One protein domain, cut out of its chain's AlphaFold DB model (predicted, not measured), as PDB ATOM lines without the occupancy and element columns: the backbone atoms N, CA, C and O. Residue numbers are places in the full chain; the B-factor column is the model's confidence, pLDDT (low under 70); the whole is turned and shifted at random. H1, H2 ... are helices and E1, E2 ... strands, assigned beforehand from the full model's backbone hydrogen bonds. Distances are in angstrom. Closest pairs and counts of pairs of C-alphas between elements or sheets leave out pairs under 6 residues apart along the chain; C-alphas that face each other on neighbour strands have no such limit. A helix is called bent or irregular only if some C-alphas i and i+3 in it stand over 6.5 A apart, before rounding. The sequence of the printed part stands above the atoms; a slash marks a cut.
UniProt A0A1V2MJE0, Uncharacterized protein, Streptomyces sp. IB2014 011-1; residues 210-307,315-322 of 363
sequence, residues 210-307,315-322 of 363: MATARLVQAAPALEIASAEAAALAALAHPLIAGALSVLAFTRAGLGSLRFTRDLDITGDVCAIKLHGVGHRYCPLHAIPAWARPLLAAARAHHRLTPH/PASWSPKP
ATOM      1  N   MET A 210       3.948  29.671 -47.480       73.56
ATOM      2  CA  MET A 210       4.721  28.844 -48.421       73.56
ATOM      3  C   MET A 210       4.249  27.384 -48.458       73.56
ATOM      4  O   MET A 210       4.180  26.786 -49.526       73.56
ATOM      5  N   ALA A 211       3.915  26.806 -47.301       77.00
ATOM      6  CA  ALA A 211       3.402  25.441 -47.235       77.00
ATOM      7  C   ALA A 211       1.995  25.353 -47.842       77.00
ATOM      8  O   ALA A 211       1.697  24.413 -48.568       77.00
ATOM      9  N   THR A 212       1.149  26.358 -47.598       73.19
ATOM     10  CA  THR A 212      -0.197  26.424 -48.180       73.19
ATOM     11  C   THR A 212      -0.175  26.686 -49.689       73.19
ATOM     12  O   THR A 212      -0.943  26.059 -50.406       73.19
ATOM     13  N   ALA A 213       0.730  27.528 -50.193       67.62
ATOM     14  CA  ALA A 213       0.864  27.849 -51.618       67.62
ATOM     15  C   ALA A 213       1.258  26.645 -52.481       67.62
ATOM     16  O   ALA A 213       0.946  26.602 -53.664       67.62
ATOM     17  N   ARG A 214       1.913  25.642 -51.887       75.56
ATOM     18  CA  ARG A 214       2.196  24.364 -52.559       75.56
ATOM     19  C   ARG A 214       0.964  23.473 -52.707       75.56
ATOM     20  O   ARG A 214       1.001  22.532 -53.488       75.56
ATOM     21  N   LEU A 215      -0.084  23.730 -51.927       69.69
ATOM     22  CA  LEU A 215      -1.274  22.884 -51.832       69.69
ATOM     23  C   LEU A 215      -2.506  23.528 -52.474       69.69
ATOM     24  O   LEU A 215      -3.417  22.818 -52.883       69.69
ATOM     25  N   VAL A 216      -2.562  24.861 -52.519       74.94
ATOM     26  CA  VAL A 216      -3.751  25.617 -52.918       74.94
ATOM     27  C   VAL A 216      -3.352  26.774 -53.828       74.94
ATOM     28  O   VAL A 216      -2.415  27.515 -53.526       74.94
ATOM     29  N   GLN A 217      -4.100  26.955 -54.918       79.69
ATOM     30  CA  GLN A 217      -3.971  28.127 -55.777       79.69
ATOM     31  C   GLN A 217      -4.443  29.376 -55.032       79.69
ATOM     32  O   GLN A 217      -5.520  29.398 -54.436       79.69
ATOM     33  N   ALA A 218      -3.633  30.429 -55.073       80.06
ATOM     34  CA  ALA A 218      -3.988  31.687 -54.445       80.06
ATOM     35  C   ALA A 218      -5.190  32.329 -55.158       80.06
ATOM     36  O   ALA A 218      -5.235  32.381 -56.389       80.06
ATOM     37  N   ALA A 219      -6.147  32.836 -54.383       80.06
ATOM     38  CA  ALA A 219      -7.269  33.588 -54.925       80.06
ATOM     39  C   ALA A 219      -6.756  34.841 -55.661       80.06
ATOM     40  O   ALA A 219      -5.820  35.485 -55.162       80.06
ATOM     41  N   PRO A 220      -7.335  35.198 -56.823       81.94
ATOM     42  CA  PRO A 220      -6.918  36.379 -57.565       81.94
ATOM     43  C   PRO A 220      -7.141  37.648 -56.736       81.94
ATOM     44  O   PRO A 220      -8.083  37.742 -55.945       81.94
ATOM     45  N   ALA A 221      -6.246  38.615 -56.917       81.94
ATOM     46  CA  ALA A 221      -6.352  39.932 -56.311       81.94
ATOM     47  C   ALA A 221      -7.490  40.731 -56.954       81.94
ATOM     48  O   ALA A 221      -7.744  40.604 -58.151       81.94
ATOM     49  N   LEU A 222      -8.139  41.586 -56.169       83.25
ATOM     50  CA  LEU A 222      -9.018  42.608 -56.721       83.25
ATOM     51  C   LEU A 222      -8.181  43.735 -57.325       83.25
ATOM     52  O   LEU A 222      -7.216  44.205 -56.716       83.25
ATOM     53  N   GLU A 223      -8.582  44.172 -58.513       88.62
ATOM     54  CA  GLU A 223      -8.031  45.365 -59.144       88.62
ATOM     55  C   GLU A 223      -8.544  46.620 -58.431       88.62
ATOM     56  O   GLU A 223      -9.696  46.679 -57.991       88.62
ATOM     57  N   ILE A 224      -7.678  47.626 -58.328       91.44
ATOM     58  CA  ILE A 224      -8.005  48.946 -57.779       91.44
ATOM     59  C   ILE A 224      -7.619  50.028 -58.781       91.44
ATOM     60  O   ILE A 224      -6.832  49.788 -59.701       91.44
ATOM     61  N   ALA A 225      -8.150  51.237 -58.608       92.06
ATOM     62  CA  ALA A 225      -7.802  52.333 -59.498       92.06
ATOM     63  C   ALA A 225      -6.308  52.685 -59.371       92.06
ATOM     64  O   ALA A 225      -5.750  52.733 -58.273       92.06
ATOM     65  N   SER A 226      -5.657  53.009 -60.493       89.44
ATOM     66  CA  SER A 226      -4.233  53.392 -60.514       89.44
ATOM     67  C   SER A 226      -3.918  54.562 -59.564       89.44
ATOM     68  O   SER A 226      -2.890  54.564 -58.889       89.44
ATOM     69  N   ALA A 227      -4.843  55.522 -59.432       92.19
ATOM     70  CA  ALA A 227      -4.709  56.644 -58.503       92.19
ATOM     71  C   ALA A 227      -4.686  56.206 -57.024       92.19
ATOM     72  O   ALA A 227      -3.904  56.739 -56.239       92.19
ATOM     73  N   GLU A 228      -5.491  55.211 -56.646       92.19
ATOM     74  CA  GLU A 228      -5.510  54.654 -55.286       92.19
ATOM     75  C   GLU A 228      -4.217  53.888 -54.995       92.19
ATOM     76  O   GLU A 228      -3.596  54.090 -53.950       92.19
ATOM     77  N   ALA A 229      -3.757  53.072 -55.950       92.31
ATOM     78  CA  ALA A 229      -2.476  52.377 -55.849       92.31
ATOM     79  C   ALA A 229      -1.311  53.369 -55.684       92.31
ATOM     80  O   ALA A 229      -0.443  53.170 -54.832       92.31
ATOM     81  N   ALA A 230      -1.315  54.470 -56.444       92.06
ATOM     82  CA  ALA A 230      -0.323  55.534 -56.328       92.06
ATOM     83  C   ALA A 230      -0.380  56.242 -54.961       92.06
ATOM     84  O   ALA A 230       0.665  56.496 -54.357       92.06
ATOM     85  N   ALA A 231      -1.580  56.514 -54.437       92.44
ATOM     86  CA  ALA A 231      -1.757  57.112 -53.115       92.44
ATOM     87  C   ALA A 231      -1.221  56.199 -51.999       92.44
ATOM     88  O   ALA A 231      -0.483  56.658 -51.125       92.44
ATOM     89  N   LEU A 232      -1.515  54.895 -52.062       94.19
ATOM     90  CA  LEU A 232      -0.970  53.902 -51.132       94.19
ATOM     91  C   LEU A 232       0.555  53.793 -51.246       94.19
ATOM     92  O   LEU A 232       1.248  53.724 -50.230       94.19
ATOM     93  N   ALA A 233       1.092  53.829 -52.468       94.44
ATOM     94  CA  ALA A 233       2.529  53.774 -52.714       94.44
ATOM     95  C   ALA A 233       3.294  54.980 -52.158       94.44
ATOM     96  O   ALA A 233       4.477  54.850 -51.822       94.44
ATOM     97  N   ALA A 234       2.625  56.123 -52.010       95.06
ATOM     98  CA  ALA A 234       3.191  57.319 -51.410       95.06
ATOM     99  C   ALA A 234       3.192  57.291 -49.871       95.06
ATOM    100  O   ALA A 234       3.839  58.142 -49.276       95.06
ATOM    101  N   LEU A 235       2.518  56.362 -49.189       94.50
ATOM    102  CA  LEU A 235       2.443  56.386 -47.721       94.50
ATOM    103  C   LEU A 235       3.801  56.127 -47.051       94.50
ATOM    104  O   LEU A 235       4.467  55.128 -47.319       94.50
ATOM    105  N   ALA A 236       4.179  56.992 -46.107       94.56
ATOM    106  CA  ALA A 236       5.439  56.857 -45.379       94.56
ATOM    107  C   ALA A 236       5.464  55.747 -44.325       94.56
ATOM    108  O   ALA A 236       6.519  55.150 -44.124       94.56
ATOM    109  N   HIS A 237       4.347  55.429 -43.667       93.94
ATOM    110  CA  HIS A 237       4.338  54.389 -42.636       93.94
ATOM    111  C   HIS A 237       4.242  52.987 -43.274       93.94
ATOM    112  O   HIS A 237       3.170  52.638 -43.777       93.94
ATOM    113  N   PRO A 238       5.278  52.122 -43.192       95.38
ATOM    114  CA  PRO A 238       5.299  50.852 -43.928       95.38
ATOM    115  C   PRO A 238       4.172  49.897 -43.523       95.38
ATOM    116  O   PRO A 238       3.514  49.321 -44.382       95.38
ATOM    117  N   LEU A 239       3.901  49.766 -42.217       93.06
ATOM    118  CA  LEU A 239       2.819  48.899 -41.726       93.06
ATOM    119  C   LEU A 239       1.429  49.368 -42.177       93.06
ATOM    120  O   LEU A 239       0.617  48.535 -42.565       93.06
ATOM    121  N   ILE A 240       1.157  50.680 -42.165       92.31
ATOM    122  CA  ILE A 240      -0.123  51.223 -42.644       92.31
ATOM    123  C   ILE A 240      -0.258  50.974 -44.147       92.31
ATOM    124  O   ILE A 240      -1.282  50.458 -44.580       92.31
ATOM    125  N   ALA A 241       0.784  51.274 -44.930       94.75
ATOM    126  CA  ALA A 241       0.789  51.037 -46.373       94.75
ATOM    127  C   ALA A 241       0.542  49.557 -46.711       94.75
ATOM    128  O   ALA A 241      -0.317  49.241 -47.533       94.75
ATOM    129  N   GLY A 242       1.243  48.644 -46.029       95.50
ATOM    130  CA  GLY A 242       1.059  47.203 -46.183       95.50
ATOM    131  C   GLY A 242      -0.353  46.752 -45.806       95.50
ATOM    132  O   GLY A 242      -1.008  46.090 -46.607       95.50
ATOM    133  N   ALA A 243      -0.859  47.153 -44.637       94.81
ATOM    134  CA  ALA A 243      -2.201  46.789 -44.188       94.81
ATOM    135  C   ALA A 243      -3.288  47.285 -45.152       94.81
ATOM    136  O   ALA A 243      -4.097  46.483 -45.614       94.81
ATOM    137  N   LEU A 244      -3.270  48.573 -45.512       94.31
ATOM    138  CA  LEU A 244      -4.241  49.154 -46.442       94.31
ATOM    139  C   LEU A 244      -4.179  48.497 -47.824       94.31
ATOM    140  O   LEU A 244      -5.225  48.249 -48.415       94.31
ATOM    141  N   SER A 245      -2.983  48.141 -48.310       95.88
ATOM    142  CA  SER A 245      -2.854  47.419 -49.578       95.88
ATOM    143  C   SER A 245      -3.575  46.069 -49.546       95.88
ATOM    144  O   SER A 245      -4.323  45.762 -50.468       95.88
ATOM    145  N   VAL A 246      -3.437  45.301 -48.457       95.94
ATOM    146  CA  VAL A 246      -4.112  44.003 -48.318       95.94
ATOM    147  C   VAL A 246      -5.618  44.165 -48.225       95.94
ATOM    148  O   VAL A 246      -6.340  43.423 -48.889       95.94
ATOM    149  N   LEU A 247      -6.106  45.132 -47.445       94.38
ATOM    150  CA  LEU A 247      -7.541  45.422 -47.386       94.38
ATOM    151  C   LEU A 247      -8.088  45.739 -48.781       94.38
ATOM    152  O   LEU A 247      -9.121  45.196 -49.168       94.38
ATOM    153  N   ALA A 248      -7.357  46.544 -49.555       94.00
ATOM    154  CA  ALA A 248      -7.763  46.959 -50.890       94.00
ATOM    155  C   ALA A 248      -7.894  45.771 -51.863       94.00
ATOM    156  O   ALA A 248      -8.926  45.642 -52.518       94.00
ATOM    157  N   PHE A 249      -6.912  44.857 -51.921       94.94
ATOM    158  CA  PHE A 249      -6.964  43.741 -52.882       94.94
ATOM    159  C   PHE A 249      -7.681  42.472 -52.384       94.94
ATOM    160  O   PHE A 249      -7.950  41.586 -53.195       94.94
ATOM    161  N   THR A 250      -7.998  42.354 -51.086       93.50
ATOM    162  CA  THR A 250      -8.684  41.166 -50.523       93.50
ATOM    163  C   THR A 250     -10.100  41.424 -50.016       93.50
ATOM    164  O   THR A 250     -10.854  40.465 -49.861       93.50
ATOM    165  N   ARG A 251     -10.460  42.682 -49.709       90.00
ATOM    166  CA  ARG A 251     -11.667  43.057 -48.938       90.00
ATOM    167  C   ARG A 251     -11.797  42.346 -47.584       90.00
ATOM    168  O   ARG A 251     -12.878  42.315 -46.997       90.00
ATOM    169  N   ALA A 252     -10.718  41.760 -47.068       89.19
ATOM    170  CA  ALA A 252     -10.733  41.160 -45.745       89.19
ATOM    171  C   ALA A 252     -10.857  42.251 -44.672       89.19
ATOM    172  O   ALA A 252     -10.395  43.371 -44.857       89.19
ATOM    173  N   GLY A 253     -11.453  41.934 -43.523       87.12
ATOM    174  CA  GLY A 253     -11.494  42.868 -42.396       87.12
ATOM    175  C   GLY A 253     -10.138  42.991 -41.693       87.12
ATOM    176  O   GLY A 253      -9.360  42.032 -41.656       87.12
ATOM    177  N   LEU A 254      -9.891  44.130 -41.032       87.75
ATOM    178  CA  LEU A 254      -8.684  44.391 -40.224       87.75
ATOM    179  C   LEU A 254      -8.377  43.290 -39.194       87.75
ATOM    180  O   LEU A 254      -7.213  43.003 -38.915       87.75
ATOM    181  N   GLY A 255      -9.410  42.639 -38.653       87.31
ATOM    182  CA  GLY A 255      -9.252  41.531 -37.709       87.31
ATOM    183  C   GLY A 255      -8.444  40.356 -38.269       87.31
ATOM    184  O   GLY A 255      -7.753  39.693 -37.504       87.31
ATOM    185  N   SER A 256      -8.473  40.134 -39.587       87.38
ATOM    186  CA  SER A 256      -7.696  39.069 -40.234       87.38
ATOM    187  C   SER A 256      -6.197  39.379 -40.306       87.38
ATOM    188  O   SER A 256      -5.371  38.480 -40.153       87.38
ATOM    189  N   LEU A 257      -5.845  40.661 -40.458       90.12
ATOM    190  CA  LEU A 257      -4.461  41.138 -40.525       90.12
ATOM    191  C   LEU A 257      -3.756  41.103 -39.176       90.12
ATOM    192  O   LEU A 257      -2.541  40.936 -39.118       90.12
ATOM    193  N   ARG A 258      -4.514  41.212 -38.081       86.88
ATOM    194  CA  ARG A 258      -3.984  41.151 -36.712       86.88
ATOM    195  C   ARG A 258      -3.241  39.845 -36.411       86.88
ATOM    196  O   ARG A 258      -2.452  39.803 -35.475       86.88
ATOM    197  N   PHE A 259      -3.512  38.789 -37.168       85.44
ATOM    198  CA  PHE A 259      -2.891  37.480 -36.988       85.44
ATOM    199  C   PHE A 259      -1.847  37.158 -38.062       85.44
ATOM    200  O   PHE A 259      -1.239  36.091 -38.005       85.44
ATOM    201  N   THR A 260      -1.638  38.051 -39.034       89.25
ATOM    202  CA  THR A 260      -0.657  37.859 -40.102       89.25
ATOM    203  C   THR A 260       0.758  37.986 -39.547       89.25
ATOM    204  O   THR A 260       1.125  38.989 -38.936       89.25
ATOM    205  N   ARG A 261       1.580  36.962 -39.777       89.50
ATOM    206  CA  ARG A 261       2.995  36.903 -39.383       89.50
ATOM    207  C   ARG A 261       3.897  37.050 -40.608       89.50
ATOM    208  O   ARG A 261       3.462  36.850 -41.737       89.50
ATOM    209  N   ASP A 262       5.193  37.278 -40.387       89.12
ATOM    210  CA  ASP A 262       6.201  37.291 -41.467       89.12
ATOM    211  C   ASP A 262       6.166  36.021 -42.339       89.12
ATOM    212  O   ASP A 262       6.335  36.092 -43.552       89.12
ATOM    213  N   LEU A 263       5.911  34.864 -41.719       87.50
ATOM    214  CA  LEU A 263       5.843  33.555 -42.381       87.50
ATOM    215  C   LEU A 263       4.536  33.314 -43.159       87.50
ATOM    216  O   LEU A 263       4.420  32.337 -43.903       87.50
ATOM    217  N   ASP A 264       3.548  34.190 -42.976       93.19
ATOM    218  CA  ASP A 264       2.292  34.182 -43.723       93.19
ATOM    219  C   ASP A 264       2.394  35.011 -45.018       93.19
ATOM    220  O   ASP A 264       1.428  35.107 -45.767       93.19
ATOM    221  N   ILE A 265       3.574  35.562 -45.321       93.56
ATOM    222  CA  ILE A 265       3.909  36.192 -46.602       93.56
ATOM    223  C   ILE A 265       5.010  35.355 -47.259       93.56
ATOM    224  O   ILE A 265       6.014  35.011 -46.622       93.56
ATOM    225  N   THR A 266       4.844  35.009 -48.535       91.69
ATOM    226  CA  THR A 266       5.841  34.207 -49.256       91.69
ATOM    227  C   THR A 266       7.196  34.916 -49.349       91.69
ATOM    228  O   THR A 266       7.318  36.130 -49.168       91.69
ATOM    229  N   GLY A 267       8.264  34.147 -49.577       88.12
ATOM    230  CA  GLY A 267       9.635  34.670 -49.652       88.12
ATOM    231  C   GLY A 267       9.861  35.696 -50.767       88.12
ATOM    232  O   GLY A 267      10.770  36.499 -50.659       88.12
ATOM    233  N   ASP A 268       9.020  35.697 -51.793       90.06
ATOM    234  CA  ASP A 268       9.014  36.605 -52.945       90.06
ATOM    235  C   ASP A 268       7.886  37.656 -52.878       90.06
ATOM    236  O   ASP A 268       7.728  38.456 -53.796       90.06
ATOM    237  N   VAL A 269       7.093  37.656 -51.796       94.06
ATOM    238  CA  VAL A 269       5.949  38.565 -51.591       94.06
ATOM    239  C   VAL A 269       4.934  38.470 -52.743       94.06
ATOM    240  O   VAL A 269       4.293  39.450 -53.114       94.06
ATOM    241  N   CYS A 270       4.766  37.281 -53.332       95.12
ATOM    242  CA  CYS A 270       3.762  37.029 -54.367       95.12
ATOM    243  C   CYS A 270       2.420  36.536 -53.811       95.12
ATOM    244  O   CYS A 270       1.408  36.664 -54.497       95.12
ATOM    245  N   ALA A 271       2.390  36.006 -52.583       95.00
ATOM    246  CA  ALA A 271       1.163  35.586 -51.920       95.00
ATOM    247  C   ALA A 271       1.169  35.885 -50.414       95.00
ATOM    248  O   ALA A 271       2.216  35.915 -49.758       95.00
ATOM    249  N   ILE A 272      -0.030  36.081 -49.867       95.12
ATOM    250  CA  ILE A 272      -0.282  36.301 -48.442       95.12
ATOM    251  C   ILE A 272      -1.375  35.362 -47.945       95.12
ATOM    252  O   ILE A 272      -2.393  35.164 -48.608       95.12
ATOM    253  N   LYS A 273      -1.173  34.795 -46.759       94.62
ATOM    254  CA  LYS A 273      -2.173  34.012 -46.041       94.62
ATOM    255  C   LYS A 273      -2.819  34.875 -44.966       94.62
ATOM    256  O   LYS A 273      -2.129  35.416 -44.106       94.62
ATOM    257  N   LEU A 274      -4.141  34.984 -45.011       93.44
ATOM    258  CA  LEU A 274      -4.924  35.673 -43.987       93.44
ATOM    259  C   LEU A 274      -5.530  34.655 -43.033       93.44
ATOM    260  O   LEU A 274      -5.778  33.520 -43.430       93.44
ATOM    261  N   HIS A 275      -5.780  35.044 -41.783       89.94
ATOM    262  CA  HIS A 275      -6.360  34.139 -40.789       89.94
ATOM    263  C   HIS A 275      -7.682  34.685 -40.262       89.94
ATOM    264  O   HIS A 275      -7.748  35.797 -39.748       89.94
ATOM    265  N   GLY A 276      -8.737  33.880 -40.359       86.88
ATOM    266  CA  GLY A 276      -9.977  34.109 -39.629       86.88
ATOM    267  C   GLY A 276      -9.859  33.722 -38.152       86.88
ATOM    268  O   GLY A 276      -8.903  33.068 -37.721       86.88
ATOM    269  N   VAL A 277     -10.875  34.085 -37.370       83.25
ATOM    270  CA  VAL A 277     -10.959  33.747 -35.941       83.25
ATOM    271  C   VAL A 277     -10.849  32.230 -35.744       83.25
ATOM    272  O   VAL A 277     -11.583  31.448 -36.352       83.25
ATOM    273  N   GLY A 278      -9.905  31.812 -34.896       82.00
ATOM    274  CA  GLY A 278      -9.660  30.401 -34.591       82.00
ATOM    275  C   GLY A 278      -9.134  29.573 -35.769       82.00
ATOM    276  O   GLY A 278      -9.324  28.362 -35.762       82.00
ATOM    277  N   HIS A 279      -8.535  30.205 -36.787       85.75
ATOM    278  CA  HIS A 279      -7.979  29.549 -37.982       85.75
ATOM    279  C   HIS A 279      -8.967  28.651 -38.749       85.75
ATOM    280  O   HIS A 279      -8.555  27.777 -39.509       85.75
ATOM    281  N   ARG A 280     -10.281  28.863 -38.586       79.06
ATOM    282  CA  ARG A 280     -11.308  28.064 -39.282       79.06
ATOM    283  C   ARG A 280     -11.276  28.260 -40.797       79.06
ATOM    284  O   ARG A 280     -11.662  27.369 -41.542       79.06
ATOM    285  N   TYR A 281     -10.817  29.429 -41.229       84.19
ATOM    286  CA  TYR A 281     -10.632  29.788 -42.625       84.19
ATOM    287  C   TYR A 281      -9.341  30.594 -42.742       84.19
ATOM    288  O   TYR A 281      -9.176  31.600 -42.044       84.19
ATOM    289  N   CYS A 282      -8.398  30.125 -43.561       91.81
ATOM    290  CA  CYS A 282      -7.126  30.811 -43.769       91.81
ATOM    291  C   CYS A 282      -6.791  30.912 -45.262       91.81
ATOM    292  O   CYS A 282      -5.966  30.129 -45.749       91.81
ATOM    293  N   PRO A 283      -7.467  31.812 -45.998       92.88
ATOM    294  CA  PRO A 283      -7.312  31.909 -47.439       92.88
ATOM    295  C   PRO A 283      -5.917  32.406 -47.808       92.88
ATOM    296  O   PRO A 283      -5.307  33.215 -47.103       92.88
ATOM    297  N   LEU A 284      -5.437  31.917 -48.947       93.75
ATOM    298  CA  LEU A 284      -4.227  32.395 -49.595       93.75
ATOM    299  C   LEU A 284      -4.633  33.314 -50.751       93.75
ATOM    300  O   LEU A 284      -5.404  32.903 -51.617       93.75
ATOM    301  N   HIS A 285      -4.110  34.534 -50.775       94.31
ATOM    302  CA  HIS A 285      -4.381  35.530 -51.810       94.31
ATOM    303  C   HIS A 285      -3.116  35.842 -52.599       94.31
ATOM    304  O   HIS A 285      -2.036  35.973 -52.015       94.31
ATOM    305  N   ALA A 286      -3.256  35.984 -53.917       94.94
ATOM    306  CA  ALA A 286      -2.196  36.505 -54.761       94.94
ATOM    307  C   ALA A 286      -1.999  37.992 -54.451       94.94
ATOM    308  O   ALA A 286      -2.966  38.734 -54.280       94.94
ATOM    309  N   ILE A 287      -0.747  38.431 -54.378       95.44
ATOM    310  CA  ILE A 287      -0.397  39.832 -54.160       95.44
ATOM    311  C   ILE A 287      -0.187  40.490 -55.534       95.44
ATOM    312  O   ILE A 287       0.733  40.089 -56.274       95.44
ATOM    313  N   PRO A 288      -0.992  41.511 -55.887       94.81
ATOM    314  CA  PRO A 288      -0.849  42.215 -57.155       94.81
ATOM    315  C   PRO A 288       0.470  42.992 -57.186       94.81
ATOM    316  O   PRO A 288       0.979  43.412 -56.146       94.81
ATOM    317  N   ALA A 289       1.034  43.195 -58.380       92.25
ATOM    318  CA  ALA A 289       2.375  43.764 -58.550       92.25
ATOM    319  C   ALA A 289       2.562  45.112 -57.827       92.25
ATOM    320  O   ALA A 289       3.591  45.321 -57.187       92.25
ATOM    321  N   TRP A 290       1.544  45.979 -57.850       94.38
ATOM    322  CA  TRP A 290       1.574  47.287 -57.188       94.38
ATOM    323  C   TRP A 290       1.661  47.196 -55.649       94.38
ATOM    324  O   TRP A 290       2.236  48.082 -55.018       94.38
ATOM    325  N   ALA A 291       1.142  46.126 -55.031       96.19
ATOM    326  CA  ALA A 291       1.115  45.949 -53.573       96.19
ATOM    327  C   ALA A 291       2.379  45.273 -53.018       96.19
ATOM    328  O   ALA A 291       2.685  45.404 -51.829       96.19
ATOM    329  N   ARG A 292       3.144  44.572 -53.866       95.69
ATOM    330  CA  ARG A 292       4.378  43.865 -53.472       95.69
ATOM    331  C   ARG A 292       5.393  44.757 -52.755       95.69
ATOM    332  O   ARG A 292       5.796  44.376 -51.656       95.69
ATOM    333  N   PRO A 293       5.778  45.945 -53.272       95.50
ATOM    334  CA  PRO A 293       6.717  46.812 -52.557       95.50
ATOM    335  C   PRO A 293       6.173  47.302 -51.205       95.50
ATOM    336  O   PRO A 293       6.950  47.521 -50.277       95.50
ATOM    337  N   LEU A 294       4.850  47.438 -51.050       96.81
ATOM    338  CA  LEU A 294       4.225  47.892 -49.798       96.81
ATOM    339  C   LEU A 294       4.292  46.804 -48.722       96.81
ATOM    340  O   LEU A 294       4.676  47.064 -47.581       96.81
ATOM    341  N   LEU A 295       3.983  45.564 -49.104       96.62
ATOM    342  CA  LEU A 295       4.104  44.402 -48.227       96.62
ATOM    343  C   LEU A 295       5.563  44.061 -47.913       96.62
ATOM    344  O   LEU A 295       5.873  43.729 -46.769       96.62
ATOM    345  N   ALA A 296       6.473  44.213 -48.880       95.94
ATOM    346  CA  ALA A 296       7.908  44.087 -48.650       95.94
ATOM    347  C   ALA A 296       8.402  45.101 -47.605       95.94
ATOM    348  O   ALA A 296       9.165  44.732 -46.711       95.94
ATOM    349  N   ALA A 297       7.919  46.347 -47.648       96.44
ATOM    350  CA  ALA A 297       8.264  47.373 -46.664       96.44
ATOM    351  C   ALA A 297       7.684  47.078 -45.279       96.44
ATOM    352  O   ALA A 297       8.404  47.174 -44.287       96.44
ATOM    353  N   ALA A 298       6.419  46.659 -45.186       95.81
ATOM    354  CA  ALA A 298       5.828  46.228 -43.916       95.81
ATOM    355  C   ALA A 298       6.615  45.061 -43.291       95.81
ATOM    356  O   ALA A 298       6.919  45.063 -42.095       95.81
ATOM    357  N   ARG A 299       7.022  44.098 -44.123       94.62
ATOM    358  CA  ARG A 299       7.851  42.958 -43.729       94.62
ATOM    359  C   ARG A 299       9.237  43.387 -43.240       94.62
ATOM    360  O   ARG A 299       9.674  42.961 -42.171       94.62
ATOM    361  N   ALA A 300       9.918  44.250 -43.995       94.62
ATOM    362  CA  ALA A 300      11.219  44.799 -43.624       94.62
ATOM    363  C   ALA A 300      11.136  45.581 -42.308       94.62
ATOM    364  O   ALA A 300      11.958  45.365 -41.421       94.62
ATOM    365  N   HIS A 301      10.100  46.405 -42.132       94.56
ATOM    366  CA  HIS A 301       9.844  47.122 -40.885       94.56
ATOM    367  C   HIS A 301       9.725  46.158 -39.703       94.56
ATOM    368  O   HIS A 301      10.361  46.368 -38.670       94.56
ATOM    369  N   HIS A 302       8.948  45.080 -39.845       92.12
ATOM    370  CA  HIS A 302       8.804  44.090 -38.780       92.12
ATOM    371  C   HIS A 302      10.148  43.440 -38.424       92.12
ATOM    372  O   HIS A 302      10.491  43.372 -37.250       92.12
ATOM    373  N   ARG A 303      10.949  43.047 -39.420       92.31
ATOM    374  CA  ARG A 303      12.266  42.414 -39.216       92.31
ATOM    375  C   ARG A 303      13.324  43.346 -38.623       92.31
ATOM    376  O   ARG A 303      14.191  42.881 -37.892       92.31
ATOM    377  N   LEU A 304      13.272  44.632 -38.960       92.25
ATOM    378  CA  LEU A 304      14.189  45.654 -38.448       92.25
ATOM    379  C   LEU A 304      13.790  46.166 -37.060       92.25
ATOM    380  O   LEU A 304      14.612  46.764 -36.372       92.25
ATOM    381  N   THR A 305      12.540  45.949 -36.639       91.75
ATOM    382  CA  THR A 305      12.102  46.323 -35.294       91.75
ATOM    383  C   THR A 305      12.893  45.498 -34.273       91.75
ATOM    384  O   THR A 305      12.869  44.264 -34.352       91.75
ATOM    385  N   PRO A 306      13.585  46.129 -33.307       83.25
ATOM    386  CA  PRO A 306      14.278  45.397 -32.259       83.25
ATOM    387  C   PRO A 306      13.270  44.560 -31.477       83.25
ATOM    388  O   PRO A 306      12.312  45.093 -30.916       83.25
ATOM    389  N   HIS A 307      13.483  43.251 -31.441       75.69
ATOM    390  CA  HIS A 307      12.733  42.379 -30.551       75.69
ATOM    391  C   HIS A 307      13.552  42.205 -29.274       75.69
ATOM    392  O   HIS A 307      14.743  41.894 -29.369       75.69
ATOM    393  N   PRO A 315       2.252  37.595 -32.808       42.41
ATOM    394  CA  PRO A 315       1.497  38.089 -33.965       42.41
ATOM    395  C   PRO A 315       0.887  39.490 -33.774       42.41
ATOM    396  O   PRO A 315       0.324  40.050 -34.702       42.41
ATOM    397  N   ALA A 316       1.021  40.109 -32.597       40.25
ATOM    398  CA  ALA A 316       0.448  41.416 -32.294       40.25
ATOM    399  C   ALA A 316       1.030  42.590 -33.115       40.25
ATOM    400  O   ALA A 316       0.464  43.684 -33.064       40.25
ATOM    401  N   SER A 317       2.113  42.398 -33.879       47.78
ATOM    402  CA  SER A 317       2.866  43.484 -34.528       47.78
ATOM    403  C   SER A 317       2.159  44.179 -35.700       47.78
ATOM    404  O   SER A 317       2.604  45.249 -36.110       47.78
ATOM    405  N   TRP A 318       1.055  43.624 -36.213       49.69
ATOM    406  CA  TRP A 318       0.268  44.227 -37.301       49.69
ATOM    407  C   TRP A 318      -0.982  44.965 -36.822       49.69
ATOM    408  O   TRP A 318      -1.727  45.487 -37.647       49.69
ATOM    409  N   SER A 319      -1.234  45.035 -35.509       45.81
ATOM    410  CA  SER A 319      -2.393  45.772 -34.995       45.81
ATOM    411  C   SER A 319      -2.187  47.275 -35.218       45.81
ATOM    412  O   SER A 319      -1.290  47.854 -34.597       45.81
ATOM    413  N   PRO A 320      -3.005  47.937 -36.057       43.59
ATOM    414  CA  PRO A 320      -2.993  49.386 -36.129       43.59
ATOM    415  C   PRO A 320      -3.342  49.935 -34.741       43.59
ATOM    416  O   PRO A 320      -4.287  49.462 -34.105       43.59
ATOM    417  N   LYS A 321      -2.599  50.932 -34.246       46.66
ATOM    418  CA  LYS A 321      -3.062  51.707 -33.086       46.66
ATOM    419  C   LYS A 321      -4.423  52.347 -33.428       46.66
ATOM    420  O   LYS A 321      -4.656  52.650 -34.600       46.66
ATOM    421  N   PRO A 322      -5.298  52.611 -32.438       43.47
ATOM    422  CA  PRO A 322      -6.653  53.131 -32.668       43.47
ATOM    423  C   PRO A 322      -6.725  54.390 -33.550       43.47
ATOM    424  O   PRO A 322      -7.725  54.607 -34.226       43.47
TER     425      PRO A 322
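This is residues 210 to 307 and 315 to 322 of the 363 residues of an uncharacterized protein of Streptomyces sp. IB2014 011-1 (UniProt A0A1V2MJE0). Two long helices, H3 and H5, cross at the core, with H2 folded back along part of H3; beside the last residues of H3, 246 to 250, is a small two-strand hairpin, E1 and E2, and H1 is past the hairpin, at the far end from H2. The short H4 and loose H6 sit near H3. The printed part has 106 residues, in the order H1 H2 H3 H4 E1 E2 H5 H6, the strands antiparallel; it is mostly helix, though only 52 residues are in named elements. It is compact, with a radius of gyration of the C-alphas of 12.9 A and spans of 34 by 34 by 26 A.

Find C-alpha 210 at (4.721, 28.844, -48.421), where H1, residues 210 to 213, begins. H2 is residues 226 to 233, 10.3 A; H3, 238 to 250, 18.2 A; H4, 254 to 257. E1 is 271 to 273 and E2 284 to 286. H5, 292 to 304, runs 18.0 A to C-alpha 304 at (14.189, 45.654, -38.448). H6, 315 to 318, is irregular: C-alphas 315 and 318 are 7.1 A apart.

Start at the hub, H3. It touches H5 at a steep tilt of 40 degrees, opposite ways; their closest C-alphas, of Leu 239 and Ala 298, are 4.6 A apart. With residues 241 to 245 alone it touches H2, its hairpin partner, at 33 degrees, only just shallow; C-alphas of Leu 232 and Ala 241 are closest, 5.8 A. H4 only just touches it, with 3 pairs within 8 A, Ala 243 and Leu 257 closest at 7.1 A. In the hairpin E1 and E2, N 272 and O 285 are 2.9 A apart. H1's Ala 213 and E2's Leu 284 have C-alphas 7.1 A apart. In H2, H3 and H5 every O i to N i+4 pair is within hydrogen-bond range; H1, H4 and H6 are too short for one.

Residues 308 to 314 are not printed; look for a 12.5 A gap between C-alphas 307 and 315. The links H1 to H2 and H4 to E1 are long. pLDDT is under 70 at residues 213, 215 and 315 to 322.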